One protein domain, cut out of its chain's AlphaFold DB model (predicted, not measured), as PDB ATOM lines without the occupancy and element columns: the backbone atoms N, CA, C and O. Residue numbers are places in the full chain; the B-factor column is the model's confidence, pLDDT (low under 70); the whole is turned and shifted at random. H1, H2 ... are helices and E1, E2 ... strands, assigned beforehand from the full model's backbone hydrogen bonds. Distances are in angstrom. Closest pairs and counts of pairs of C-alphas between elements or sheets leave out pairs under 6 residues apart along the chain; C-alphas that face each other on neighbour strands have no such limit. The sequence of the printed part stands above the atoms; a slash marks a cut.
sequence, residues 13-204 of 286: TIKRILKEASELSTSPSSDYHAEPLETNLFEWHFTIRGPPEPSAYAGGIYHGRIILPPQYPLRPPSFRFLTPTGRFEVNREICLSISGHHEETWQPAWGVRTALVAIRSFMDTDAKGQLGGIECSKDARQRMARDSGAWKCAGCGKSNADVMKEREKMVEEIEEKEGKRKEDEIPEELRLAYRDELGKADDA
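This is residues 13 to 204 of the 286 residues of the protein "UBC-like protein" of Pyrenochaeta sp. DS3sAY3a (UniProt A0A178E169). A twisted sheet of four antiparallel strands, E1 to E4, makes the core, with H1 and H2 over one face and the first part of H4, residues 160 to 168, crossing the other. H3 meets the sheet at one end of E3, and H5 runs beyond H2, away from the sheet. The printed part has 192 residues with five named helices and four named strands, in the chain order H1 E1 E2 E3 E4 H2 H3 H4 H5; the sheet's order is E1 E2 E3 E4, and the class is mixed, helices and strands. The whole is compact, with a radius of gyration of the C-alphas of 16.1 A and spans of 49 by 37 by 33 A.

Find C-alpha 32 at (170.641, 201.916, 169.248), where E1, residues 32 to 37, begins. E2, residues 40 to 49, is 24.6 A long and bends by 55 degrees at residue 43; E3, residues 61 to 67, is 20.0 A long, and E4 is residues 78 to 81. H1, residues 13 to 26, starts at C-alpha 13, (177.290, 179.914, 169.073), and spans 19.9 A. H2 is residues 112 to 124, 19.8 A, and H3 residues 138 to 148. H4, residues 160 to 178, runs 27.0 A; H5, residues 188 to 204, runs 24.7 A to C-alpha 204 at (164.038, 199.959, 201.050).

The strands form a meander, each the antiparallel neighbour of the one before. Look across the hairpins for N 35 and O 45 at 3.0 A, N 46 and O 64 at 2.9 A, and N 65 and O 80 at 2.8 A. There are three layers, helices on both faces: H1 and H2 on the same face, at heights of 8.6 A and 8.3 A over the sheet, and H4 on the opposite face at 9.1 A. H1 comes closest to E1 at the C-alphas of Ala 21 and Glu 35, 6.3 A, H2 to E2 at Ile 48 and Arg 120, 7.0 A, and H4 to E3 at Ile 61 and Asn 160, 6.0 A. H3 only grazes the sheet with residues 144 to 148. H5 is not on the sheet; it is close to but not clearly touching H2, closest C-alphas Phe 122 and Tyr 194, 7.8 A, at a shallow tilt of 22 degrees. Every O i to N i+4 pair is within hydrogen-bond range in H1 and H3; H2 has 8 of 9, H4 14 of 15 and H5 9 of 13.

The C-alphas farthest apart, those of Lys 177 and Ala 204, are 50.3 A apart. The printed part has no cut. The links E2 to E3, E4 to H2, H2 to H3 and H3 to H4 are long. Confidence is low, under 70, at residues 100 to 102 and 192 to 204.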
ATOM      1  N   THR A  13     176.990 178.573 168.547       94.62
ATOM      2  CA  THR A  13     177.290 179.914 169.073       94.62
ATOM      3  C   THR A  13     177.680 180.865 167.947       94.62
ATOM      4  O   THR A  13     177.102 181.939 167.818       94.62
ATOM      5  N   ILE A  14     178.583 180.446 167.055       95.50
ATOM      6  CA  ILE A  14     179.006 181.265 165.905       95.50
ATOM      7  C   ILE A  14     177.823 181.514 164.955       95.50
ATOM      8  O   ILE A  14     177.643 182.639 164.496       95.50
ATOM      9  N   LYS A  15     176.965 180.511 164.706       94.75
ATOM     10  CA  LYS A  15     175.721 180.704 163.936       94.75
ATOM     11  C   LYS A  15     174.793 181.735 164.583       94.75
ATOM     12  O   LYS A  15     174.247 182.570 163.867       94.75
ATOM     13  N   ARG A  16     174.609 181.682 165.909       96.62
ATOM     14  CA  ARG A  16     173.769 182.629 166.659       96.62
ATOM     15  C   ARG A  16     174.314 184.054 166.545       96.62
ATOM     16  O   ARG A  16     173.576 184.939 166.131       96.62
ATOM     17  N   ILE A  17     175.603 184.244 166.827       97.00
ATOM     18  CA  ILE A  17     176.290 185.544 166.775       97.00
ATOM     19  C   ILE A  17     176.207 186.156 165.368       97.00
ATOM     20  O   ILE A  17     175.824 187.312 165.223       97.00
ATOM     21  N   LEU A  18     176.489 185.375 164.318       95.75
ATOM     22  CA  LEU A  18     176.394 185.851 162.932       95.75
ATOM     23  C   LEU A  18     174.949 186.165 162.509       95.75
ATOM     24  O   LEU A  18     174.739 187.103 161.744       95.75
ATOM     25  N   LYS A  19     173.955 185.417 163.011       95.94
ATOM     26  CA  LYS A  19     172.537 185.717 162.770       95.94
ATOM     27  C   LYS A  19     172.146 187.055 163.405       95.94
ATOM     28  O   LYS A  19     171.553 187.875 162.718       95.94
ATOM     29  N   GLU A  20     172.502 187.288 164.667       97.50
ATOM     30  CA  GLU A  20     172.198 188.551 165.362       97.50
ATOM     31  C   GLU A  20     172.942 189.746 164.748       97.50
ATOM     32  O   GLU A  20     172.361 190.819 164.604       97.50
ATOM     33  N   ALA A  21     174.190 189.561 164.303       97.00
ATOM     34  CA  ALA A  21     174.940 190.605 163.601       97.00
ATOM     35  C   ALA A  21     174.280 190.963 162.260       97.00
ATOM     36  O   ALA A  21     174.146 192.139 161.925       97.00
ATOM     37  N   SER A  22     173.810 189.955 161.516       96.19
ATOM     38  CA  SER A  22     173.019 190.176 160.305       96.19
ATOM     39  C   SER A  22     171.708 190.898 160.618       96.19
ATOM     40  O   SER A  22     171.365 191.835 159.913       96.19
ATOM     41  N   GLU A  23     170.992 190.496 161.668       95.50
ATOM     42  CA  GLU A  23     169.702 191.076 162.058       95.50
ATOM     43  C   GLU A  23     169.812 192.563 162.430       95.50
ATOM     44  O   GLU A  23     168.991 193.369 161.996       95.50
ATOM     45  N   LEU A  24     170.838 192.941 163.198       95.44
ATOM     46  CA  LEU A  24     171.117 194.332 163.577       95.44
ATOM     47  C   LEU A  24     171.620 195.180 162.398       95.44
ATOM     48  O   LEU A  24     171.416 196.391 162.383       95.44
ATOM     49  N   SER A  25     172.243 194.544 161.400       93.69
ATOM     50  CA  SER A  25     172.667 195.183 160.151       93.69
ATOM     51  C   SER A  25     171.496 195.419 159.185       93.69
ATOM     52  O   SER A  25     171.406 196.490 158.592       93.69
ATOM     53  N   THR A  26     170.580 194.452 159.039       92.88
ATOM     54  CA  THR A  26     169.441 194.540 158.105       92.88
ATOM     55  C   THR A  26     168.207 195.224 158.690       92.88
ATOM     56  O   THR A  26     167.382 195.726 157.937       92.88
ATOM     57  N   SER A  27     168.056 195.241 160.017       92.12
ATOM     58  CA  SER A  27     166.972 195.936 160.722       92.12
ATOM     59  C   SER A  27     167.568 196.947 161.714       92.12
ATOM     60  O   SER A  27     167.617 196.672 162.921       92.12
ATOM     61  N   PRO A  28     168.085 198.091 161.221       93.88
ATOM     62  CA  PRO A  28     168.630 199.142 162.073       93.88
ATOM     63  C   PRO A  28     167.532 199.791 162.926       93.88
ATOM     64  O   PRO A  28     166.353 199.787 162.555       93.88
ATOM     65  N   SER A  29     167.954 200.377 164.048       94.31
ATOM     66  CA  SER A  29     167.133 201.167 164.967       94.31
ATOM     67  C   SER A  29     167.692 202.589 165.084       94.31
ATOM     68  O   SER A  29     168.897 202.807 164.949       94.31
ATOM     69  N   SER A  30     166.815 203.562 165.332       93.94
ATOM     70  CA  SER A  30     167.173 204.955 165.632       93.94
ATOM     71  C   SER A  30     167.644 205.141 167.080       93.94
ATOM     72  O   SER A  30     168.359 206.100 167.375       93.94
ATOM     73  N   ASP A  31     167.281 204.218 167.976       95.69
ATOM     74  CA  ASP A  31     167.617 204.275 169.401       95.69
ATOM     75  C   ASP A  31     168.952 203.613 169.737       95.69
ATOM     76  O   ASP A  31     169.590 203.994 170.719       95.69
ATOM     77  N   TYR A  32     169.399 202.626 168.961       97.38
ATOM     78  CA  TYR A  32     170.641 201.916 169.248       97.38
ATOM     79  C   TYR A  32     171.283 201.278 168.017       97.38
ATOM     80  O   TYR A  32     170.659 201.000 166.995       97.38
ATOM     81  N   HIS A  33     172.565 200.974 168.171       97.69
ATOM     82  CA  HIS A  33     173.374 200.222 167.232       97.69
ATOM     83  C   HIS A  33     174.331 199.298 167.978       97.69
ATOM     84  O   HIS A  33     174.869 199.685 169.014       97.69
ATOM     85  N   ALA A  34     174.608 198.118 167.426       97.94
ATOM     86  CA  ALA A  34     175.758 197.316 167.818       97.94
ATOM     87  C   ALA A  34     176.303 196.504 166.642       97.94
ATOM     88  O   ALA A  34     175.548 196.092 165.759       97.94
ATOM     89  N   GLU A  35     177.610 196.255 166.667       96.62
ATOM     90  CA  GLU A  35     178.322 195.430 165.690       96.62
ATOM     91  C   GLU A  35     179.521 194.710 166.347       96.62
ATOM     92  O   GLU A  35     180.137 195.260 167.271       96.62
ATOM     93  N   PRO A  36     179.860 193.478 165.916       96.88
ATOM     94  CA  PRO A  36     181.076 192.794 166.351       96.88
ATOM     95  C   PRO A  36     182.323 193.505 165.817       96.88
ATOM     96  O   PRO A  36     182.315 194.046 164.711       96.88
ATOM     97  N   LEU A  37     183.433 193.435 166.554       93.75
ATOM     98  CA  LEU A  37     184.727 193.881 166.042       93.75
ATOM     99  C   LEU A  37     185.177 193.003 164.864       93.75
ATOM    100  O   LEU A  37     185.069 191.776 164.918       93.75
ATOM    101  N   GLU A  38     185.782 193.615 163.835       88.81
ATOM    102  CA  GLU A  38     186.330 192.888 162.673       88.81
ATOM    103  C   GLU A  38     187.333 191.788 163.080       88.81
ATOM    104  O   GLU A  38     187.461 190.770 162.402       88.81
ATOM    105  N   THR A  39     188.035 191.986 164.201       90.19
ATOM    106  CA  THR A  39     189.045 191.071 164.748       90.19
ATOM    107  C   THR A  39     188.488 190.014 165.705       90.19
ATOM    108  O   THR A  39     189.171 189.021 165.954       90.19
ATOM    109  N   ASN A  40     187.284 190.197 166.262       92.94
ATOM    110  CA  ASN A  40     186.743 189.327 167.308       92.94
ATOM    111  C   ASN A  40     185.203 189.340 167.351       92.94
ATOM    112  O   ASN A  40     184.601 190.259 167.893       92.94
ATOM    113  N   LEU A  41     184.559 188.259 166.895       94.69
ATOM    114  CA  LEU A  41     183.095 188.103 166.960       94.69
ATOM    115  C   LEU A  41     182.506 188.036 168.384       94.69
ATOM    116  O   LEU A  41     181.288 188.142 168.538       94.69
ATOM    117  N   PHE A  42     183.332 187.821 169.411       96.75
ATOM    118  CA  PHE A  42     182.900 187.770 170.811       96.75
ATOM    119  C   PHE A  42     183.031 189.119 171.531       96.75
ATOM    120  O   PHE A  42     182.585 189.239 172.668       96.75
ATOM    121  N   GLU A  43     183.604 190.137 170.889       96.94
ATOM    122  CA  GLU A  43     183.638 191.505 171.402       96.94
ATOM    123  C   GLU A  43     182.901 192.416 170.428       96.94
ATOM    124  O   GLU A  43     183.197 192.454 169.237       96.94
ATOM    125  N   TRP A  44     181.901 193.124 170.934       97.88
ATOM    126  CA  TRP A  44     181.077 194.033 170.153       97.88
ATOM    127  C   TRP A  44     181.184 195.429 170.728       97.88
ATOM    128  O   TRP A  44     181.326 195.607 171.939       97.88
ATOM    129  N   HIS A  45     181.047 196.422 169.864       98.06
ATOM    130  CA  HIS A  45     180.779 197.787 170.284       98.06
ATOM    131  C   HIS A  45     179.289 198.077 170.123       98.06
ATOM    132  O   HIS A  45     178.651 197.589 169.190       98.06
ATOM    133  N   PHE A  46     178.740 198.881 171.029       98.50
ATOM    134  CA  PHE A  46     177.370 199.371 170.944       98.50
ATOM    135  C   PHE A  46     177.306 200.877 171.174       98.50
ATOM    136  O   PHE A  46     178.166 201.453 171.835       98.50
ATOM    137  N   THR A  47     176.273 201.513 170.634       98.56
ATOM    138  CA  THR A  47     175.923 202.915 170.885       98.56
ATOM    139  C   THR A  47     174.418 202.979 171.115       98.56
ATOM    140  O   THR A  47     173.676 202.442 170.299       98.56
ATOM    141  N   ILE A  48     173.966 203.588 172.211       98.31
ATOM    142  CA  ILE A  48     172.542 203.758 172.533       98.31
ATOM    143  C   ILE A  48     172.209 205.226 172.789       98.31
ATOM    144  O   ILE A  48     173.016 205.962 173.356       98.31
ATOM    145  N   ARG A  49     171.001 205.647 172.428       98.19
ATOM    146  CA  ARG A  49     170.370 206.861 172.946       98.19
ATOM    147  C   ARG A  49     169.905 206.611 174.378       98.19
ATOM    148  O   ARG A  49     169.428 205.520 174.692       98.19
ATOM    149  N   GLY A  50     169.992 207.625 175.234       97.38
ATOM    150  CA  GLY A  50     169.330 207.583 176.538       97.38
ATOM    151  C   GLY A  50     167.808 207.394 176.401       97.38
ATOM    152  O   GLY A  50     167.249 207.589 175.310       97.38
ATOM    153  N   PRO A  51     167.112 206.993 177.478       96.06
ATOM    154  CA  PRO A  51     165.659 207.100 177.555       96.06
ATOM    155  C   PRO A  51     165.161 208.522 177.235       96.06
ATOM    156  O   PRO A  51     165.902 209.492 177.424       96.06
ATOM    157  N   PRO A  52     163.926 208.674 176.726       94.88
ATOM    158  CA  PRO A  52     163.346 209.982 176.436       94.88
ATOM    159  C   PRO A  52     163.026 210.770 177.720       94.88
ATOM    160  O   PRO A  52     163.104 210.257 178.835       94.88
ATOM    161  N   GLU A  53     162.637 212.038 177.567       92.50
ATOM    162  CA  GLU A  53     162.108 212.850 178.675       92.50
ATOM    163  C   GLU A  53     160.971 212.110 179.415       92.50
ATOM    164  O   GLU A  53     160.135 211.485 178.755       92.50
ATOM    165  N   PRO A  54     160.898 212.162 180.764       94.31
ATOM    166  CA  PRO A  54     161.578 213.095 181.677       94.31
ATOM    167  C   PRO A  54     162.951 212.622 182.221       94.31
ATOM    168  O   PRO A  54     163.410 213.112 183.269       94.31
ATOM    169  N   SER A  55     163.580 211.638 181.565       95.62
ATOM    170  CA  SER A  55     164.853 211.032 181.972       95.62
ATOM    171  C   SER A  55     165.997 212.042 182.142       95.62
ATOM    172  O   SER A  55     166.147 213.000 181.386       95.62
ATOM    173  N   ALA A  56     166.893 211.783 183.101       96.81
ATOM    174  CA  ALA A  56     168.136 212.546 183.256       96.81
ATOM    175  C   ALA A  56     169.148 212.322 182.110       96.81
ATOM    176  O   ALA A  56     170.110 213.085 181.997       96.81
ATOM    177  N   TYR A  57     168.937 211.290 181.287       97.81
ATOM    178  CA  TYR A  57     169.798 210.893 180.167       97.81
ATOM    179  C   TYR A  57     169.210 211.280 178.800       97.81
ATOM    180  O   TYR A  57     169.804 210.961 177.766       97.81
ATOM    181  N   ALA A  58     168.058 211.960 178.782       97.75
ATOM    182  CA  ALA A  58     167.396 212.407 177.565       97.75
ATOM    183  C   ALA A  58     168.333 213.255 176.686       97.75
ATOM    184  O   ALA A  58     169.114 214.081 177.164       97.75
ATOM    185  N   GLY A  59     168.303 212.995 175.376       97.06
ATOM    186  CA  GLY A  59     169.223 213.589 174.398       97.06
ATOM    187  C   GLY A  59     170.661 213.043 174.430       97.06
ATOM    188  O   GLY A  59     171.414 213.298 173.491       97.06
ATOM    189  N   GLY A  60     171.042 212.267 175.450       98.38
ATOM    190  CA  GLY A  60     172.349 211.624 175.541       98.38
ATOM    191  C   GLY A  60     172.526 210.469 174.554       98.38
ATOM    192  O   GLY A  60     171.565 209.801 174.165       98.38
ATOM    193  N   ILE A  61     173.775 210.224 174.153       98.62
ATOM    194  CA  ILE A  61     174.181 209.115 173.287       98.62
ATOM    195  C   ILE A  61     175.435 208.476 173.884       98.62
ATOM    196  O   ILE A  61     176.488 209.107 173.961       98.62
ATOM    197  N   TYR A  62     175.340 207.211 174.276       98.62
ATOM    198  CA  TYR A  62     176.344 206.516 175.075       98.62
ATOM    199  C   TYR A  62     176.896 205.312 174.323       98.62
ATOM    200  O   TYR A  62     176.145 204.459 173.854       98.62
ATOM    201  N   HIS A  63     178.219 205.226 174.238       98.69
ATOM    202  CA  HIS A  63     178.925 204.123 173.603       98.69
ATOM    203  C   HIS A  63     179.495 203.165 174.647       98.69
ATOM    204  O   HIS A  63     179.888 203.578 175.743       98.69
ATOM    205  N   GLY A  64     179.565 201.885 174.301       98.25
ATOM    206  CA  GLY A  64     179.991 200.818 175.195       98.25
ATOM    207  C   GLY A  64     180.443 199.561 174.459       98.25
ATOM    208  O   GLY A  64     180.529 199.527 173.231       98.25
ATOM    209  N   ARG A  65     180.747 198.519 175.233       97.56
ATOM    210  CA  ARG A  65     181.154 197.197 174.751       97.56
ATOM    211  C   ARG A  65     180.263 196.094 175.291       97.56
ATOM    212  O   ARG A  65     179.829 196.159 176.441       97.56
ATOM    213  N   ILE A  66     180.083 195.059 174.476       97.62
ATOM    214  CA  ILE A  66     179.500 193.773 174.860       97.62
ATOM    215  C   ILE A  66     180.588 192.711 174.728       97.62
ATOM    216  O   ILE A  66     181.218 192.611 173.675       97.62
ATOM    217  N   ILE A  67     180.788 191.902 175.764       97.38
ATOM    218  CA  ILE A  67     181.599 190.686 175.693       97.38
ATOM    219  C   ILE A  67     180.654 189.486 175.732       97.38
ATOM    220  O   ILE A  67     179.927 189.285 176.705       97.38
ATOM    221  N   LEU A  68     180.664 188.691 174.667       96.81
ATOM    222  CA  LEU A  68     179.908 187.447 174.578       96.81
ATOM    223  C   LEU A  68     180.770 186.300 175.134       96.81
ATOM    224  O   LEU A  68     181.896 186.111 174.666       96.81
ATOM    225  N   PRO A  69     180.291 185.498 176.102       95.31
ATOM    226  CA  PRO A  69     181.039 184.334 176.564       95.31
ATOM    227  C   PRO A  69     181.110 183.252 175.468       95.31
ATOM    228  O   PRO A  69     180.210 183.158 174.630       95.31
ATOM    229  N   PRO A  70     182.096 182.334 175.505       94.06
ATOM    230  CA  PRO A  70     182.157 181.199 174.577       94.06
ATOM    231  C   PRO A  70     180.925 180.280 174.626       94.06
ATOM    232  O   PRO A  70     180.693 179.519 173.691       94.06
ATOM    233  N   GLN A  71     180.143 180.339 175.711       94.81
ATOM    234  CA  GLN A  71     178.890 179.601 175.893       94.81
ATOM    235  C   GLN A  71     177.644 180.361 175.395       94.81
ATOM    236  O   GLN A  71     176.540 179.842 175.532       94.81
ATOM    237  N   TYR A  72     177.770 181.567 174.830       96.06
ATOM    238  CA  TYR A  72     176.626 182.340 174.327       96.06
ATOM    239  C   TYR A  72     175.809 181.535 173.284       96.06
ATOM    240  O   TYR A  72     176.405 180.852 172.444       96.06
ATOM    241  N   PRO A  73     174.462 181.568 173.292       94.88
ATOM    242  CA  PRO A  73     173.576 182.330 174.174       94.88
ATOM    243  C   PRO A  73     173.174 181.583 175.459       94.88
ATOM    244  O   PRO A  73     172.265 182.027 176.146       94.88
ATOM    245  N   LEU A  74     173.794 180.446 175.805       93.69
ATOM    246  CA  LEU A  74     173.455 179.703 177.034       93.69
ATOM    247  C   LEU A  74     173.889 180.430 178.313       93.69
ATOM    248  O   LEU A  74     173.326 180.173 179.369       93.69
ATOM    249  N   ARG A  75     174.866 181.337 178.210       92.75
ATOM    250  CA  ARG A  75     175.214 182.303 179.256       92.75
ATOM    251  C   ARG A  75     174.978 183.737 178.786       92.75
ATOM    252  O   ARG A  75     175.218 184.003 177.600       92.75
ATOM    253  N   PRO A  76     174.598 184.646 179.701       93.62
ATOM    254  CA  PRO A  76     174.452 186.058 179.397       93.62
ATOM    255  C   PRO A  76     175.783 186.716 178.993       93.62
ATOM    256  O   PRO A  76     176.860 186.279 179.410       93.62
ATOM    257  N   PRO A  77     175.722 187.790 178.193       95.75
ATOM    258  CA  PRO A  77     176.860 188.662 177.924       95.75
ATOM    259  C   PRO A  77     177.259 189.505 179.149       95.75
ATOM    260  O   PRO A  77     176.520 189.611 180.131       95.75
ATOM    261  N   SER A  78     178.412 190.175 179.072       95.19
ATOM    262  CA  SER A  78     178.751 191.276 179.980       95.19
ATOM    263  C   SER A  78     178.931 192.602 179.246       95.19
ATOM    264  O   SER A  78     179.300 192.640 178.071       95.19
ATOM    265  N   PHE A  79     178.632 193.702 179.939       96.25
ATOM    266  CA  PHE A  79     178.524 195.039 179.352       96.25
ATOM    267  C   PHE A  79     179.421 196.040 180.072       96.25
ATOM    268  O   PHE A  79     179.600 195.956 181.289       96.25
ATOM    269  N   ARG A  80     179.966 197.005 179.320       96.75
ATOM    270  CA  ARG A  80     180.753 198.134 179.849       96.75
ATOM    271  C   ARG A  80     180.413 199.410 179.089       96.75
ATOM    272  O   ARG A  80     180.441 199.398 177.862       96.75
ATOM    273  N   PHE A  81     180.148 200.516 179.779       98.06
ATOM    274  CA  PHE A  81     180.036 201.829 179.132       98.06
ATOM    275  C   PHE A  81     181.422 202.455 178.959       98.06
ATOM    276  O   PHE A  81     182.230 202.421 179.877       98.06
ATOM    277  N   LEU A  82     181.708 203.031 177.793       98.19
ATOM    278  CA  LEU A  82     182.947 203.770 177.519       98.19
ATOM    279  C   LEU A  82     182.733 205.289 177.563       98.19
ATOM    280  O   LEU A  82     183.640 206.036 177.927       98.19
ATOM    281  N   THR A  83     181.529 205.751 177.229       98.31
ATOM    282  CA  THR A  83     181.111 207.139 177.449       98.31
ATOM    283  C   THR A  83     180.700 207.339 178.916       98.31
ATOM    284  O   THR A  83     179.968 206.498 179.440       98.31
ATOM    285  N   PRO A  84     181.107 208.432 179.592       98.06
ATOM    286  CA  PRO A  84     180.602 208.767 180.924       98.06
ATOM    287  C   PRO A  84     179.073 208.911 180.931       98.06
ATOM    288  O   PRO A  84     178.518 209.674 180.142       98.06
ATOM    289  N   THR A  85     178.394 208.177 181.816       97.12
ATOM    290  CA  THR A  85     176.919 208.172 181.916       97.12
ATOM    291  C   THR A  85     176.388 208.863 183.174       97.12
ATOM    292  O   THR A  85     175.259 209.339 183.177       97.12
ATOM    293  N   GLY A  86     177.159 208.873 184.268       95.50
ATOM    294  CA  GLY A  86     176.660 209.245 185.599       95.50
ATOM    295  C   GLY A  86     175.741 208.188 186.238       95.50
ATOM    296  O   GLY A  86     175.140 208.456 187.278       95.50
ATOM    297  N   ARG A  87     175.633 207.003 185.620       94.81
ATOM    298  CA  ARG A  87     174.876 205.831 186.097       94.81
ATOM    299  C   ARG A  87     175.755 204.605 186.314       94.81
ATOM    300  O   ARG A  87     175.523 203.820 187.233       94.81
ATOM    301  N   PHE A  88     176.747 204.459 185.443       96.31
ATOM    302  CA  PHE A  88     177.708 203.371 185.414       96.31
ATOM    303  C   PHE A  88     179.136 203.923 185.346       96.31
ATOM    304  O   PHE A  88     179.395 204.920 184.663       96.31
ATOM    305  N   GLU A  89     180.057 203.262 186.039       96.38
ATOM    306  CA  GLU A  89     181.490 203.549 186.005       96.38
ATOM    307  C   GLU A  89     182.076 203.238 184.613       96.38
ATOM    308  O   GLU A  89     181.776 202.212 183.993       96.38
ATOM    309  N   VAL A  90     182.925 204.136 184.107       97.38
ATOM    310  CA  VAL A  90     183.513 204.015 182.766       97.38
ATOM    311  C   VAL A  90     184.460 202.819 182.698       97.38
ATOM    312  O   VAL A  90     185.365 202.664 183.511       97.38
ATOM    313  N   ASN A  91     184.263 201.988 181.677       96.44
ATOM    314  CA  ASN A  91     184.981 200.748 181.407       96.44
ATOM    315  C   ASN A  91     184.928 199.716 182.554       96.44
ATOM    316  O   ASN A  91     185.703 198.757 182.566       96.44
ATOM    317  N   ARG A  92     183.981 199.858 183.493       95.88
ATOM    318  CA  ARG A  92     183.660 198.826 184.480       95.88
ATOM    319  C   ARG A  92     182.596 197.884 183.930       95.88
ATOM    320  O   ARG A  92     181.771 198.255 183.099       95.88
ATOM    321  N   GLU A  93     182.645 196.640 184.387       93.69
ATOM    322  CA  GLU A  93     181.598 195.656 184.130       93.69
ATOM    323  C   GLU A  93     180.378 195.937 185.001       93.69
ATOM    324  O   GLU A  93     180.516 196.102 186.214       93.69
ATOM    325  N   ILE A  94     179.210 196.007 184.366       90.94
ATOM    326  CA  ILE A  94     177.948 196.328 185.034       90.94
ATOM    327  C   ILE A  94     177.158 195.051 185.326       90.94
ATOM    328  O   ILE A  94     177.072 194.158 184.480       90.94
ATOM    329  N   CYS A  95     176.566 194.982 186.516       83.38
ATOM    330  CA  CYS A  95     175.575 193.966 186.863       83.38
ATOM    331  C   CYS A  95     174.155 194.494 186.602       83.38
ATOM    332  O   CYS A  95     173.826 195.605 187.018       83.38
ATOM    333  N   LEU A  96     173.356 193.682 185.904       81.06
ATOM    334  CA  LEU A  96     171.920 193.801 185.605       81.06
ATOM    335  C   LEU A  96     171.331 192.372 185.509       81.06
ATOM    336  O   LEU A  96     172.087 191.442 185.205       81.06
ATOM    337  N   SER A  97     170.014 192.171 185.634       71.00
ATOM    338  CA  SER A  97     169.350 190.855 185.416       71.00
ATOM    339  C   SER A  97     169.530 190.234 184.012       71.00
ATOM    340  O   SER A  97     169.195 189.073 183.781       71.00
ATOM    341  N   ILE A  98     170.101 190.979 183.065       72.75
ATOM    342  CA  ILE A  98     170.469 190.527 181.706       72.75
ATOM    343  C   ILE A  98     171.972 190.234 181.534       72.75
ATOM    344  O   ILE A  98     172.434 190.020 180.413       72.75
ATOM    345  N   SER A  99     172.755 190.297 182.612       74.19
ATOM    346  CA  SER A  99     174.224 190.240 182.589       74.19
ATOM    347  C   SER A  99     174.792 188.964 183.218       74.19
ATOM    348  O   SER A  99     174.106 188.273 183.967       74.19
ATOM    349  N   GLY A 100     176.088 188.721 182.989       60.56
ATOM    350  CA  GLY A 100     176.912 187.655 183.589       60.56
ATOM    351  C   GLY A 100     176.714 187.345 185.082       60.56
ATOM    352  O   GLY A 100     177.028 186.240 185.507       60.56
ATOM    353  N   HIS A 101     176.221 188.295 185.882       58.88
ATOM    354  CA  HIS A 101     176.043 188.135 187.330       58.88
ATOM    355  C   HIS A 101     174.701 187.512 187.750       58.88
ATOM    356  O   HIS A 101     174.581 187.110 188.904       58.88
ATOM    357  N   HIS A 102     173.734 187.411 186.834       68.12
ATOM    358  CA  HIS A 102     172.419 186.808 187.068       68.12
ATOM    359  C   HIS A 102     172.125 185.744 185.997       68.12
ATOM    360  O   HIS A 102     171.250 185.903 185.140       68.12
ATOM    361  N   GLU A 103     172.901 184.651 186.003       71.06
ATOM    362  CA  GLU A 103     172.695 183.527 185.071       71.06
ATOM    363  C   GLU A 103     171.295 182.894 185.234       71.06
ATOM    364  O   GLU A 103     170.776 182.315 184.285       71.06
ATOM    365  N   GLU A 104     170.664 183.035 186.405       73.12
ATOM    366  CA  GLU A 104     169.335 182.508 186.730       73.12
ATOM    367  C   GLU A 104     168.164 183.266 186.083       73.12
ATOM    368  O   GLU A 104     167.106 182.669 185.872       73.12
ATOM    369  N   THR A 105     168.328 184.553 185.755       80.44
ATOM    370  CA  THR A 105     167.296 185.351 185.067       80.44
ATOM    371  C   THR A 105     167.514 185.431 183.559       80.44
ATOM    372  O   THR A 105     166.578 185.756 182.831       80.44
ATOM    373  N   TRP A 106     168.717 185.122 183.066       88.19
ATOM    374  CA  TRP A 106     169.020 185.137 181.637       88.19
ATOM    375  C   TRP A 106     168.284 184.035 180.863       88.19
ATOM    376  O   TRP A 106     168.383 182.850 181.180       88.19
ATOM    377  N   GLN A 107     167.630 184.412 179.761       89.19
ATOM    378  CA  GLN A 107     167.032 183.453 178.834       89.19
ATOM    379  C   GLN A 107     167.822 183.380 177.519       89.19
ATOM    380  O   GLN A 107     167.914 184.387 176.819       89.19
ATOM    381  N   PRO A 108     168.283 182.190 177.076       91.69
ATOM    382  CA  PRO A 108     168.968 182.013 175.785       91.69
ATOM    383  C   PRO A 108     168.141 182.374 174.537       91.69
ATOM    384  O   PRO A 108     168.651 182.339 173.412       91.69
ATOM    385  N   ALA A 109     166.852 182.682 174.705       91.25
ATOM    386  CA  ALA A 109     166.016 183.280 173.673       91.25
ATOM    387  C   ALA A 109     166.439 184.729 173.379       91.25
ATOM    388  O   ALA A 109     166.582 185.087 172.208       91.25
ATOM    389  N   TRP A 110     166.709 185.529 174.416       92.94
ATOM    390  CA  TRP A 110     167.091 186.935 174.297       92.94
ATOM    391  C   TRP A 110     168.408 187.086 173.524       92.94
ATOM    392  O   TRP A 110     169.324 186.271 173.650       92.94
ATOM    393  N   GLY A 111     168.475 188.101 172.662       94.19
ATOM    394  CA  GLY A 111     169.660 188.416 171.859       94.19
ATOM    395  C   GLY A 111     170.283 189.755 172.242       94.19
ATOM    396  O   GLY A 111     169.763 190.472 173.100       94.19
ATOM    397  N   VAL A 112     171.349 190.142 171.535       96.62
ATOM    398  CA  VAL A 112     171.981 191.467 171.657       96.62
ATOM    399  C   VAL A 112     170.947 192.588 171.506       96.62
ATOM    400  O   VAL A 112     170.951 193.515 172.310       96.62
ATOM    401  N   ARG A 113     170.007 192.471 170.552       95.75
ATOM    402  CA  ARG A 113     168.880 193.407 170.381       95.75
ATOM    403  C   ARG A 113     168.109 193.616 171.689       95.75
ATOM    404  O   ARG A 113     168.058 194.728 172.203       95.75
ATOM    405  N   THR A 114     167.557 192.537 172.244       94.06
ATOM    406  CA  THR A 114     166.771 192.548 173.488       94.06
ATOM    407  C   THR A 114     167.560 193.150 174.649       94.06
ATOM    408  O   THR A 114     167.030 193.960 175.407       94.06
ATOM    409  N   ALA A 115     168.843 192.796 174.760       94.38
ATOM    410  CA  ALA A 115     169.704 193.311 175.811       94.38
ATOM    411  C   ALA A 115     169.962 194.822 175.682       94.38
ATOM    412  O   ALA A 115     169.954 195.509 176.697       94.38
ATOM    413  N   LEU A 116     170.134 195.369 174.473       96.19
ATOM    414  CA  LEU A 116     170.330 196.813 174.271       96.19
ATOM    415  C   LEU A 116     169.094 197.631 174.661       96.19
ATOM    416  O   LEU A 116     169.236 198.651 175.338       96.19
ATOM    417  N   VAL A 117     167.894 197.166 174.295       93.81
ATOM    418  CA  VAL A 117     166.634 197.816 174.700       93.81
ATOM    419  C   VAL A 117     166.503 197.807 176.228       93.81
ATOM    420  O   VAL A 117     166.202 198.835 176.831       93.81
ATOM    421  N   ALA A 118     166.818 196.682 176.873       92.19
ATOM    422  CA  ALA A 118     166.788 196.583 178.327       92.19
ATOM    423  C   ALA A 118     167.855 197.455 179.016       92.19
ATOM    424  O   ALA A 118     167.516 198.167 179.955       92.19
ATOM    425  N   ILE A 119     169.111 197.489 178.540       93.50
ATOM    426  CA  ILE A 119     170.162 198.392 179.064       93.50
ATOM    427  C   ILE A 119     169.706 199.847 179.013       93.50
ATOM    428  O   ILE A 119     169.938 200.589 179.967       93.50
ATOM    429  N   ARG A 120     169.058 200.254 177.913       94.38
ATOM    430  CA  ARG A 120     168.506 201.601 177.781       94.38
ATOM    431  C   ARG A 120     167.493 201.880 178.890       94.38
ATOM    432  O   ARG A 120     167.655 202.870 179.593       94.38
ATOM    433  N   SER A 121     166.513 201.003 179.111       89.62
ATOM    434  CA  SER A 121     165.548 201.162 180.213       89.62
ATOM    435  C   SER A 121     166.198 201.130 181.600       89.62
ATOM    436  O   SER A 121     165.823 201.920 182.462       89.62
ATOM    437  N   PHE A 122     167.222 200.299 181.816       89.31
ATOM    438  CA  PHE A 122     167.978 200.256 183.073       89.31
ATOM    439  C   PHE A 122     168.795 201.528 183.369       89.31
ATOM    440  O   PHE A 122     169.315 201.660 184.476       89.31
ATOM    441  N   MET A 123     168.917 202.484 182.438       92.25
ATOM    442  CA  MET A 123     169.575 203.759 182.745       92.25
ATOM    443  C   MET A 123     168.817 204.557 183.816       92.25
ATOM    444  O   MET A 123     169.457 205.147 184.687       92.25
ATOM    445  N   ASP A 124     167.480 204.544 183.782       89.94
ATOM    446  CA  ASP A 124     166.618 205.310 184.697       89.94
ATOM    447  C   ASP A 124     166.416 204.662 186.079       89.94
ATOM    448  O   ASP A 124     165.791 205.272 186.944       89.94
ATOM    449  N   THR A 125     166.968 203.469 186.333       87.94
ATOM    450  CA  THR A 125     166.978 202.880 187.684       87.94
ATOM    451  C   THR A 125     168.113 203.464 188.531       87.94
ATOM    452  O   THR A 125     169.104 203.966 187.999       87.94
ATOM    453  N   ASP A 126     168.017 203.388 189.857       84.31
ATOM    454  CA  ASP A 126     169.103 203.802 190.761       84.31
ATOM    455  C   ASP A 126     170.244 202.780 190.806       84.31
ATOM    456  O   ASP A 126     170.031 201.597 190.540       84.31
ATOM    457  N   ALA A 127     171.454 203.203 191.191       85.50
ATOM    458  CA  ALA A 127     172.590 202.285 191.246       85.50
ATOM    459  C   ALA A 127     172.551 201.359 192.470       85.50
ATOM    460  O   ALA A 127     172.968 200.210 192.345       85.50
ATOM    461  N   LYS A 128     172.071 201.819 193.637       84.25
ATOM    462  CA  LYS A 128     171.783 200.976 194.828       84.25
ATOM    463  C   LYS A 128     172.903 199.983 195.211       84.25
ATOM    464  O   LYS A 128     172.651 198.883 195.693       84.25
ATOM    465  N   GLY A 129     174.162 200.375 195.000       81.50
ATOM    466  CA  GLY A 129     175.341 199.548 195.296       81.50
ATOM    467  C   GLY A 129     175.601 198.380 194.331       81.50
ATOM    468  O   GLY A 129     176.458 197.547 194.621       81.50
ATOM    469  N   GLN A 130     174.905 198.302 193.192       86.25
ATOM    470  CA  GLN A 130     175.161 197.289 192.164       86.25
ATOM    471  C   GLN A 130     176.591 197.386 191.607       86.25
ATOM    472  O   GLN A 130     177.191 198.465 191.547       86.25
ATOM    473  N   LEU A 131     177.115 196.271 191.090       88.38
ATOM    474  CA  LEU A 131     178.440 196.260 190.473       88.38
ATOM    475  C   LEU A 131     178.514 197.230 189.284       88.38
ATOM    476  O   LEU A 131     177.699 197.162 188.360       88.38
ATOM    477  N   GLY A 132     179.507 198.119 189.324       91.38
ATOM    478  CA  GLY A 132     179.749 199.124 188.291       91.38
ATOM    479  C   GLY A 132     178.713 200.249 188.238       91.38
ATOM    480  O   GLY A 132     178.800 201.077 187.338       91.38
ATOM    481  N   GLY A 133     177.747 200.302 189.160       93.56
ATOM    482  CA  GLY A 133     176.840 201.439 189.305       93.56
ATOM    483  C   GLY A 133     177.488 202.589 190.080       93.56
ATOM    484  O   GLY A 133     178.278 202.356 190.992       93.56
ATOM    485  N   ILE A 134     177.142 203.831 189.733       94.19
ATOM    486  CA  ILE A 134     177.588 205.036 190.449       94.19
ATOM    487  C   ILE A 134     176.411 205.963 190.749       94.19
ATOM    488  O   ILE A 134     175.520 206.147 189.916       94.19
ATOM    489  N   GLU A 135     176.441 206.588 191.925       92.31
ATOM    490  CA  GLU A 135     175.489 207.637 192.281       92.31
ATOM    491  C   GLU A 135     175.998 209.008 191.830       92.31
ATOM    492  O   GLU A 135     177.173 209.350 191.985       92.31
ATOM    493  N   CYS A 136     175.112 209.791 191.219       93.19
ATOM    494  CA  CYS A 136     175.440 211.081 190.623       93.19
ATOM    495  C   CYS A 136     174.192 211.970 190.589       93.19
ATOM    496  O   CYS A 136     173.080 211.468 190.421       93.19
ATOM    497  N   SER A 137     174.351 213.289 190.730       95.31
ATOM    498  CA  SER A 137     173.205 214.206 190.713       95.31
ATOM    499  C   SER A 137     172.542 214.271 189.332       95.31
ATOM    500  O   SER A 137     173.200 214.093 188.302       95.31
ATOM    501  N   LYS A 138     171.236 214.584 189.296       94.81
ATOM    502  CA  LYS A 138     170.480 214.765 188.043       94.81
ATOM    503  C   LYS A 138     171.168 215.771 187.111       94.81
ATOM    504  O   LYS A 138     171.369 215.474 185.938       94.81
ATOM    505  N   ASP A 139     171.621 216.900 187.650       97.00
ATOM    506  CA  ASP A 139     172.353 217.935 186.910       97.00
ATOM    507  C   ASP A 139     173.656 217.423 186.285       97.00
ATOM    508  O   ASP A 139     174.010 217.823 185.175       97.00
ATOM    509  N   ALA A 140     174.392 216.556 186.986       97.12
ATOM    510  CA  ALA A 140     175.629 215.975 186.478       97.12
ATOM    511  C   ALA A 140     175.348 214.943 185.375       97.12
ATOM    512  O   ALA A 140     175.992 215.001 184.327       97.12
ATOM    513  N   ARG A 141     174.331 214.084 185.552       97.56
ATOM    514  CA  ARG A 141     173.828 213.168 184.509       97.56
ATOM    515  C   ARG A 141     173.410 213.939 183.247       97.56
ATOM    516  O   ARG A 141     173.870 213.613 182.158       97.56
ATOM    517  N   GLN A 142     172.669 215.042 183.395       97.69
ATOM    518  CA  GLN A 142     172.261 215.909 182.280       97.69
ATOM    519  C   GLN A 142     173.426 216.651 181.599       97.69
ATOM    520  O   GLN A 142     173.376 216.897 180.393       97.69
ATOM    521  N   ARG A 143     174.484 217.030 182.334       98.25
ATOM    522  CA  ARG A 143     175.719 217.569 181.725       98.25
ATOM    523  C   ARG A 143     176.397 216.499 180.872       98.25
ATOM    524  O   ARG A 143     176.612 216.731 179.689       98.25
ATOM    525  N   MET A 144     176.611 215.307 181.436       98.12
ATOM    526  CA  MET A 144     177.185 214.175 180.700       98.12
ATOM    527  C   MET A 144     176.338 213.799 179.479       98.12
ATOM    528  O   MET A 144     176.901 213.550 178.422       98.12
ATOM    529  N   ALA A 145     175.003 213.829 179.576       98.25
ATOM    530  CA  ALA A 145     174.103 213.614 178.443       98.25
ATOM    531  C   ALA A 145     174.364 214.611 177.299       98.25
ATOM    532  O   ALA A 145     174.570 214.183 176.165       98.25
ATOM    533  N   ARG A 146     174.462 215.917 177.585       98.25
ATOM    534  CA  ARG A 146     174.784 216.936 176.566       98.25
ATOM    535  C   ARG A 146     176.158 216.726 175.924       98.25
ATOM    536  O   ARG A 146     176.279 216.835 174.706       98.25
ATOM    537  N   ASP A 147     177.169 216.384 176.718       98.19
ATOM    538  CA  ASP A 147     178.545 216.213 176.235       98.19
ATOM    539  C   ASP A 147     178.749 214.878 175.482       98.19
ATOM    540  O   ASP A 147     179.615 214.759 174.610       98.19
ATOM    541  N   SER A 148     177.927 213.865 175.788       98.56
ATOM    542  CA  SER A 148     178.081 212.479 175.321       98.56
ATOM    543  C   SER A 148     178.084 212.315 173.798       98.56
ATOM    544  O   SER A 148     178.829 211.484 173.280       98.56
ATOM    545  N   GLY A 149     177.331 213.139 173.059       98.19
ATOM    546  CA  GLY A 149     177.279 213.081 171.595       98.19
ATOM    547  C   GLY A 149     178.625 213.379 170.920       98.19
ATOM    548  O   GLY A 149     178.925 212.804 169.874       98.19
ATOM    549  N   ALA A 150     179.458 214.228 171.534       98.25
ATOM    550  CA  ALA A 150     180.777 214.601 171.018       98.25
ATOM    551  C   ALA A 150     181.892 213.610 171.404       98.25
ATOM    552  O   ALA A 150     182.992 213.679 170.846       98.25
ATOM    553  N   TRP A 151     181.629 212.689 172.340       98.38
ATOM    554  CA  TRP A 151     182.595 211.671 172.755       98.38
ATOM    555  C   TRP A 151     182.969 210.769 171.572       98.38
ATOM    556  O   TRP A 151     182.107 210.388 170.776       98.38
ATOM    557  N   LYS A 152     184.260 210.429 171.448       98.06
ATOM    558  CA  LYS A 152     184.799 209.611 170.351       98.06
ATOM    559  C   LYS A 152     185.391 208.308 170.860       98.06
ATOM    560  O   LYS A 152     186.208 208.309 171.778       98.06
ATOM    561  N   CYS A 153     185.042 207.205 170.203       95.25
ATOM    562  CA  CYS A 153     185.602 205.904 170.543       95.25
ATOM    563  C   CYS A 153     187.024 205.760 169.994       95.25
ATOM    564  O   CYS A 153     187.232 205.839 168.784       95.25
ATOM    565  N   ALA A 154     187.988 205.443 170.862       92.31
ATOM    566  CA  ALA A 154     189.365 205.150 170.457       92.31
ATOM    567  C   ALA A 154     189.486 203.926 169.520       92.31
ATOM    568  O   ALA A 154     190.448 203.836 168.766       92.31
ATOM    569  N   GLY A 155     188.518 202.999 169.555       88.56
ATOM    570  CA  GLY A 155     188.464 201.844 168.649       88.56
ATOM    571  C   GLY A 155     187.780 202.135 167.308       88.56
ATOM    572  O   GLY A 155     188.280 201.718 166.271       88.56
ATOM    573  N   CYS A 156     186.654 202.863 167.306       88.75
ATOM    574  CA  CYS A 156     185.887 203.133 166.078       88.75
ATOM    575  C   CYS A 156     186.336 204.397 165.324       88.75
ATOM    576  O   CYS A 156     185.955 204.582 164.173       88.75
ATOM    577  N   GLY A 157     187.026 205.334 165.983       92.75
ATOM    578  CA  GLY A 157     187.385 206.655 165.442       92.75
ATOM    579  C   GLY A 157     186.221 207.650 165.265       92.75
ATOM    580  O   GLY A 157     186.461 208.852 165.128       92.75
ATOM    581  N   LYS A 158     184.965 207.184 165.296       95.00
ATOM    582  CA  LYS A 158     183.744 208.000 165.155       95.00
ATOM    583  C   LYS A 158     183.292 208.620 166.481       95.00
ATOM    584  O   LYS A 158     183.608 208.091 167.551       95.00
ATOM    585  N   SER A 159     182.537 209.723 166.406       98.25
ATOM    586  CA  SER A 159     181.777 210.226 167.559       98.25
ATOM    587  C   SER A 159     180.451 209.488 167.730       98.25
ATOM    588  O   SER A 159     179.924 208.909 166.778       98.25
ATOM    589  N   ASN A 160     179.892 209.544 168.935       98.25
ATOM    590  CA  ASN A 160     178.591 208.953 169.242       98.25
ATOM    591  C   ASN A 160     177.468 209.537 168.369       98.25
ATOM    592  O   ASN A 160     176.624 208.794 167.865       98.25
ATOM    593  N   ALA A 161     177.492 210.855 168.139       98.06
ATOM    594  CA  ALA A 161     176.552 211.528 167.249       98.06
ATOM    595  C   ALA A 161     176.697 211.072 165.786       98.06
ATOM    596  O   ALA A 161     175.683 210.842 165.130       98.06
ATOM    597  N   ASP A 162     177.925 210.889 165.284       97.81
ATOM    598  CA  ASP A 162     178.153 210.395 163.916       97.81
ATOM    599  C   ASP A 162     177.601 208.974 163.738       97.81
ATOM    600  O   ASP A 162     176.921 208.698 162.749       97.81
ATOM    601  N   VAL A 163     177.845 208.082 164.711       96.94
ATOM    602  CA  VAL A 163     177.346 206.696 164.672       96.94
ATOM    603  C   VAL A 163     175.822 206.669 164.598       96.94
ATOM    604  O   VAL A 163     175.282 206.032 163.696       96.94
ATOM    605  N   MET A 164     175.119 207.373 165.493       97.25
ATOM    606  CA  MET A 164     173.650 207.350 165.487       97.25
ATOM    607  C   MET A 164     173.065 208.034 164.248       97.25
ATOM    608  O   MET A 164     172.158 207.479 163.637       97.25
ATOM    609  N   LYS A 165     173.641 209.155 163.798       96.62
ATOM    610  CA  LYS A 165     173.194 209.865 162.588       96.62
ATOM    611  C   LYS A 165     173.341 209.032 161.312       96.62
ATOM    612  O   LYS A 165     172.543 209.167 160.388       96.62
ATOM    613  N   GLU A 166     174.358 208.174 161.229       95.06
ATOM    614  CA  GLU A 166     174.466 207.193 160.144       95.06
ATOM    615  C   GLU A 166     173.331 206.160 160.189       95.06
ATOM    616  O   GLU A 166     172.839 205.768 159.135       95.06
ATOM    617  N   ARG A 167     172.917 205.705 161.382       94.75
ATOM    618  CA  ARG A 167     171.842 204.708 161.518       94.75
ATOM    619  C   ARG A 167     170.458 205.304 161.303       94.75
ATOM    620  O   ARG A 167     169.646 204.654 160.664       94.75
ATOM    621  N   GLU A 168     170.215 206.536 161.744       93.69
ATOM    622  CA  GLU A 168     168.961 207.255 161.479       93.69
ATOM    623  C   GLU A 168     168.681 207.349 159.981       93.69
ATOM    624  O   GLU A 168     167.608 206.950 159.545       93.69
ATOM    625  N   LYS A 169     169.686 207.715 159.177       94.62
ATOM    626  CA  LYS A 169     169.569 207.702 157.711       94.62
ATOM    627  C   LYS A 169     169.249 206.320 157.142       94.62
ATOM    628  O   LYS A 169     168.425 206.210 156.246       94.62
ATOM    629  N   MET A 170     169.876 205.258 157.658       93.31
ATOM    630  CA  MET A 170     169.551 203.889 157.232       93.31
ATOM    631  C   MET A 170     168.123 203.490 157.625       93.31
ATOM    632  O   MET A 170     167.496 202.726 156.902       93.31
ATOM    633  N   VAL A 171     167.604 203.979 158.754       93.38
ATOM    634  CA  VAL A 171     166.204 203.766 159.147       93.38
ATOM    635  C   VAL A 171     165.278 204.514 158.190       93.38
ATOM    636  O   VAL A 171     164.432 203.862 157.588       93.38
ATOM    637  N   GLU A 172     165.489 205.817 157.977       92.94
ATOM    638  CA  GLU A 172     164.736 206.651 157.023       92.94
ATOM    639  C   GLU A 172     164.689 206.001 155.630       92.94
ATOM    640  O   GLU A 172     163.613 205.728 155.100       92.94
ATOM    641  N   GLU A 173     165.850 205.630 155.078       92.94
ATOM    642  CA  GLU A 173     165.974 204.994 153.763       92.94
ATOM    643  C   GLU A 173     165.254 203.644 153.634       92.94
ATOM    644  O   GLU A 173     164.996 203.213 152.503       92.94
ATOM    645  N   ILE A 174     165.001 202.922 154.732       90.69
ATOM    646  CA  ILE A 174     164.233 201.670 154.693       90.69
ATOM    647  C   ILE A 174     162.753 201.941 154.985       90.69
ATOM    648  O   ILE A 174     161.909 201.332 154.335       90.69
ATOM    649  N   GLU A 175     162.406 202.878 155.873       91.88
ATOM    650  CA  GLU A 175     161.011 203.285 156.094       91.88
ATOM    651  C   GLU A 175     160.377 203.876 154.822       91.88
ATOM    652  O   GLU A 175     159.210 203.602 154.544       91.88
ATOM    653  N   GLU A 176     161.147 204.587 153.991       91.50
ATOM    654  CA  GLU A 176     160.716 205.046 152.659       91.50
ATOM    655  C   GLU A 176     160.415 203.898 151.675       91.50
ATOM    656  O   GLU A 176     159.578 204.052 150.785       91.50
ATOM    657  N   LYS A 177     161.098 202.750 151.806       91.12
ATOM    658  CA  LYS A 177     161.020 201.619 150.857       91.12
ATOM    659  C   LYS A 177     160.051 200.520 151.295       91.12
ATOM    660  O   LYS A 177     159.384 199.921 150.457       91.12
ATOM    661  N   GLU A 178     160.006 200.234 152.593       90.19
ATOM    662  CA  GLU A 178     159.288 199.102 153.197       90.19
ATOM    663  C   GLU A 178     158.145 199.547 154.127       90.19
ATOM    664  O   GLU A 178     157.337 198.723 154.557       90.19
ATOM    665  N   GLY A 179     158.048 200.848 154.419       84.31
ATOM    666  CA  GLY A 179     157.120 201.405 155.396       84.31
ATOM    667  C   GLY A 179     157.655 201.366 156.829       84.31
ATOM    668  O   GLY A 179     158.663 200.732 157.149       84.31
ATOM    669  N   LYS A 180     156.953 202.069 157.722       78.56
ATOM    670  CA  LYS A 180     157.332 202.194 159.132       78.56
ATOM    671  C   LYS A 180     157.257 200.848 159.860       78.56
ATOM    672  O   LYS A 180     156.194 200.227 159.926       78.56
ATOM    673  N   ARG A 181     158.377 200.419 160.451       76.75
ATOM    674  CA  ARG A 181     158.431 199.226 161.311       76.75
ATOM    675  C   ARG A 181     157.886 199.537 162.710       76.75
ATOM    676  O   ARG A 181     157.805 200.691 163.125       76.75
ATOM    677  N   LYS A 182     157.494 198.489 163.441       72.69
ATOM    678  CA  LYS A 182     157.175 198.606 164.871       72.69
ATOM    679  C   LYS A 182     158.455 198.846 165.674       72.69
ATOM    680  O   LYS A 182     159.509 198.326 165.315       72.69
ATOM    681  N   GLU A 183     158.323 199.608 166.751       74.50
ATOM    682  CA  GLU A 183     159.376 199.844 167.740       74.50
ATOM    683  C   GLU A 183     159.722 198.543 168.492       74.50
ATOM    684  O   GLU A 183     158.877 197.652 168.626       74.50
ATOM    685  N   ASP A 184     160.969 198.406 168.949       79.25
ATOM    686  CA  ASP A 184     161.434 197.194 169.629       79.25
ATOM    687  C   ASP A 184     160.893 197.127 171.069       79.25
ATOM    688  O   ASP A 184     161.414 197.766 171.984       79.25
ATOM    689  N   GLU A 185     159.855 196.324 171.295       75.81
ATOM    690  CA  GLU A 185     159.293 196.129 172.633       75.81
ATOM    691  C   GLU A 185     160.109 195.157 173.503       75.81
ATOM    692  O   GLU A 185     160.581 194.112 173.050       75.81
ATOM    693  N   ILE A 186     160.215 195.471 174.798       76.44
ATOM    694  CA  ILE A 186     160.838 194.595 175.801       76.44
ATOM    695  C   ILE A 186     159.912 193.398 176.085       76.44
ATOM    696  O   ILE A 186     158.749 193.624 176.443       76.44
ATOM    697  N   PRO A 187     160.396 192.145 176.000       78.56
ATOM    698  CA  PRO A 187     159.607 190.967 176.354       78.56
ATOM    699  C   PRO A 187     159.036 191.041 177.778       78.56
ATOM    700  O   PRO A 187     159.658 191.600 178.686       78.56
ATOM    701  N   GLU A 188     157.834 190.507 177.986       76.81
ATOM    702  CA  GLU A 188     157.083 190.692 179.236       76.81
ATOM    703  C   GLU A 188     157.782 190.037 180.439       76.81
ATOM    704  O   GLU A 188     157.814 190.606 181.530       76.81
ATOM    705  N   GLU A 189     158.460 188.912 180.217       74.75
ATOM    706  CA  GLU A 189     159.307 188.252 181.209       74.75
ATOM    707  C   GLU A 189     160.458 189.148 181.711       74.75
ATOM    708  O   GLU A 189     160.830 189.100 182.885       74.75
ATOM    709  N   LEU A 190     160.984 190.019 180.844       73.62
ATOM    710  CA  LEU A 190     162.064 190.949 181.161       73.62
ATOM    711  C   LEU A 190     161.515 192.244 181.779       73.62
ATOM    712  O   LEU A 190     162.150 192.826 182.659       73.62
ATOM    713  N   ARG A 191     160.288 192.645 181.413       71.81
ATOM    714  CA  ARG A 191     159.526 193.686 182.125       71.81
ATOM    715  C   ARG A 191     159.191 193.274 183.565       71.81
ATOM    716  O   ARG A 191     159.186 194.139 184.437       71.81
ATOM    717  N   LEU A 192     158.957 191.987 183.839       60.66
ATOM    718  CA  LEU A 192     158.742 191.495 185.205       60.66
ATOM    719  C   LEU A 192     160.025 191.577 186.046       60.66
ATOM    720  O   LEU A 192     159.987 192.153 187.129       60.66
ATOM    721  N   ALA A 193     161.164 191.106 185.523       65.38
ATOM    722  CA  ALA A 193     162.463 191.255 186.192       65.38
ATOM    723  C   ALA A 193     162.808 192.734 186.464       65.38
ATOM    724  O   ALA A 193     163.197 193.090 187.575       65.38
ATOM    725  N   TYR A 194     162.564 193.613 185.484       65.88
ATOM    726  CA  TYR A 194     162.688 195.066 185.630       65.88
ATOM    727  C   TYR A 194     161.778 195.626 186.739       65.88
ATOM    728  O   TYR A 194     162.214 196.441 187.552       65.88
ATOM    729  N   ARG A 195     160.522 195.162 186.829       65.62
ATOM    730  CA  ARG A 195     159.591 195.577 187.888       65.62
ATOM    731  C   ARG A 195     160.006 195.066 189.268       65.62
ATOM    732  O   ARG A 195     159.767 195.767 190.241       65.62
ATOM    733  N   ASP A 196     160.633 193.900 189.370       64.62
ATOM    734  CA  ASP A 196     161.108 193.358 190.649       64.62
ATOM    735  C   ASP A 196     162.414 194.033 191.118       64.62
ATOM    736  O   ASP A 196     162.632 194.183 192.322       64.62
ATOM    737  N   GLU A 197     163.265 194.497 190.195       62.66
ATOM    738  CA  GLU A 197     164.383 195.403 190.506       62.66
ATOM    739  C   GLU A 197     163.886 196.782 190.975       62.66
ATOM    740  O   GLU A 197     164.402 197.317 191.957       62.66
ATOM    741  N   LEU A 198     162.839 197.329 190.339       57.75
ATOM    742  CA  LEU A 198     162.190 198.570 190.776       57.75
ATOM    743  C   LEU A 198     161.420 198.415 192.097       57.75
ATOM    744  O   LEU A 198     161.536 199.268 192.964       57.75
ATOM    745  N   GLY A 199     160.673 197.331 192.308       48.56
ATOM    746  CA  GLY A 199     159.860 197.127 193.515       48.56
ATOM    747  C   GLY A 199     160.698 196.975 194.789       48.56
ATOM    748  O   GLY A 199     160.279 197.383 195.869       48.56
ATOM    749  N   LYS A 200     161.935 196.475 194.660       48.28
ATOM    750  CA  LYS A 200     162.930 196.477 195.746       48.28
ATOM    751  C   LYS A 200     163.435 197.882 196.110       48.28
ATOM    752  O   LYS A 200     164.088 198.018 197.142       48.28
ATOM    753  N   ALA A 201     163.141 198.917 195.315       44.78
ATOM    754  CA  ALA A 201     163.355 200.310 195.704       44.78
ATOM    755  C   ALA A 201     162.367 200.746 196.790       44.78
ATOM    756  O   ALA A 201     162.781 201.164 197.871       44.78
ATOM    757  N   ASP A 202     161.072 200.574 196.521       39.66
ATOM    758  CA  ASP A 202     159.987 201.151 197.321       39.66
ATOM    759  C   ASP A 202     159.907 200.581 198.747       39.66
ATOM    760  O   ASP A 202     159.383 201.233 199.651       39.66
ATOM    761  N   ASP A 203     160.405 199.363 198.973       40.91
ATOM    762  CA  ASP A 203     160.457 198.742 200.303       40.91
ATOM    763  C   ASP A 203     161.770 199.008 201.063       40.91
ATOM    764  O   ASP A 203     161.832 198.782 202.275       40.91
ATOM    765  N   ALA A 204     162.805 199.528 200.395       43.53
ATOM    766  CA  ALA A 204     164.038 199.959 201.050       43.53
ATOM    767  C   ALA A 204     163.880 201.353 201.684       43.53
ATOM    768  O   ALA A 204     164.219 201.527 202.857       43.53
TER     769      ALA A 204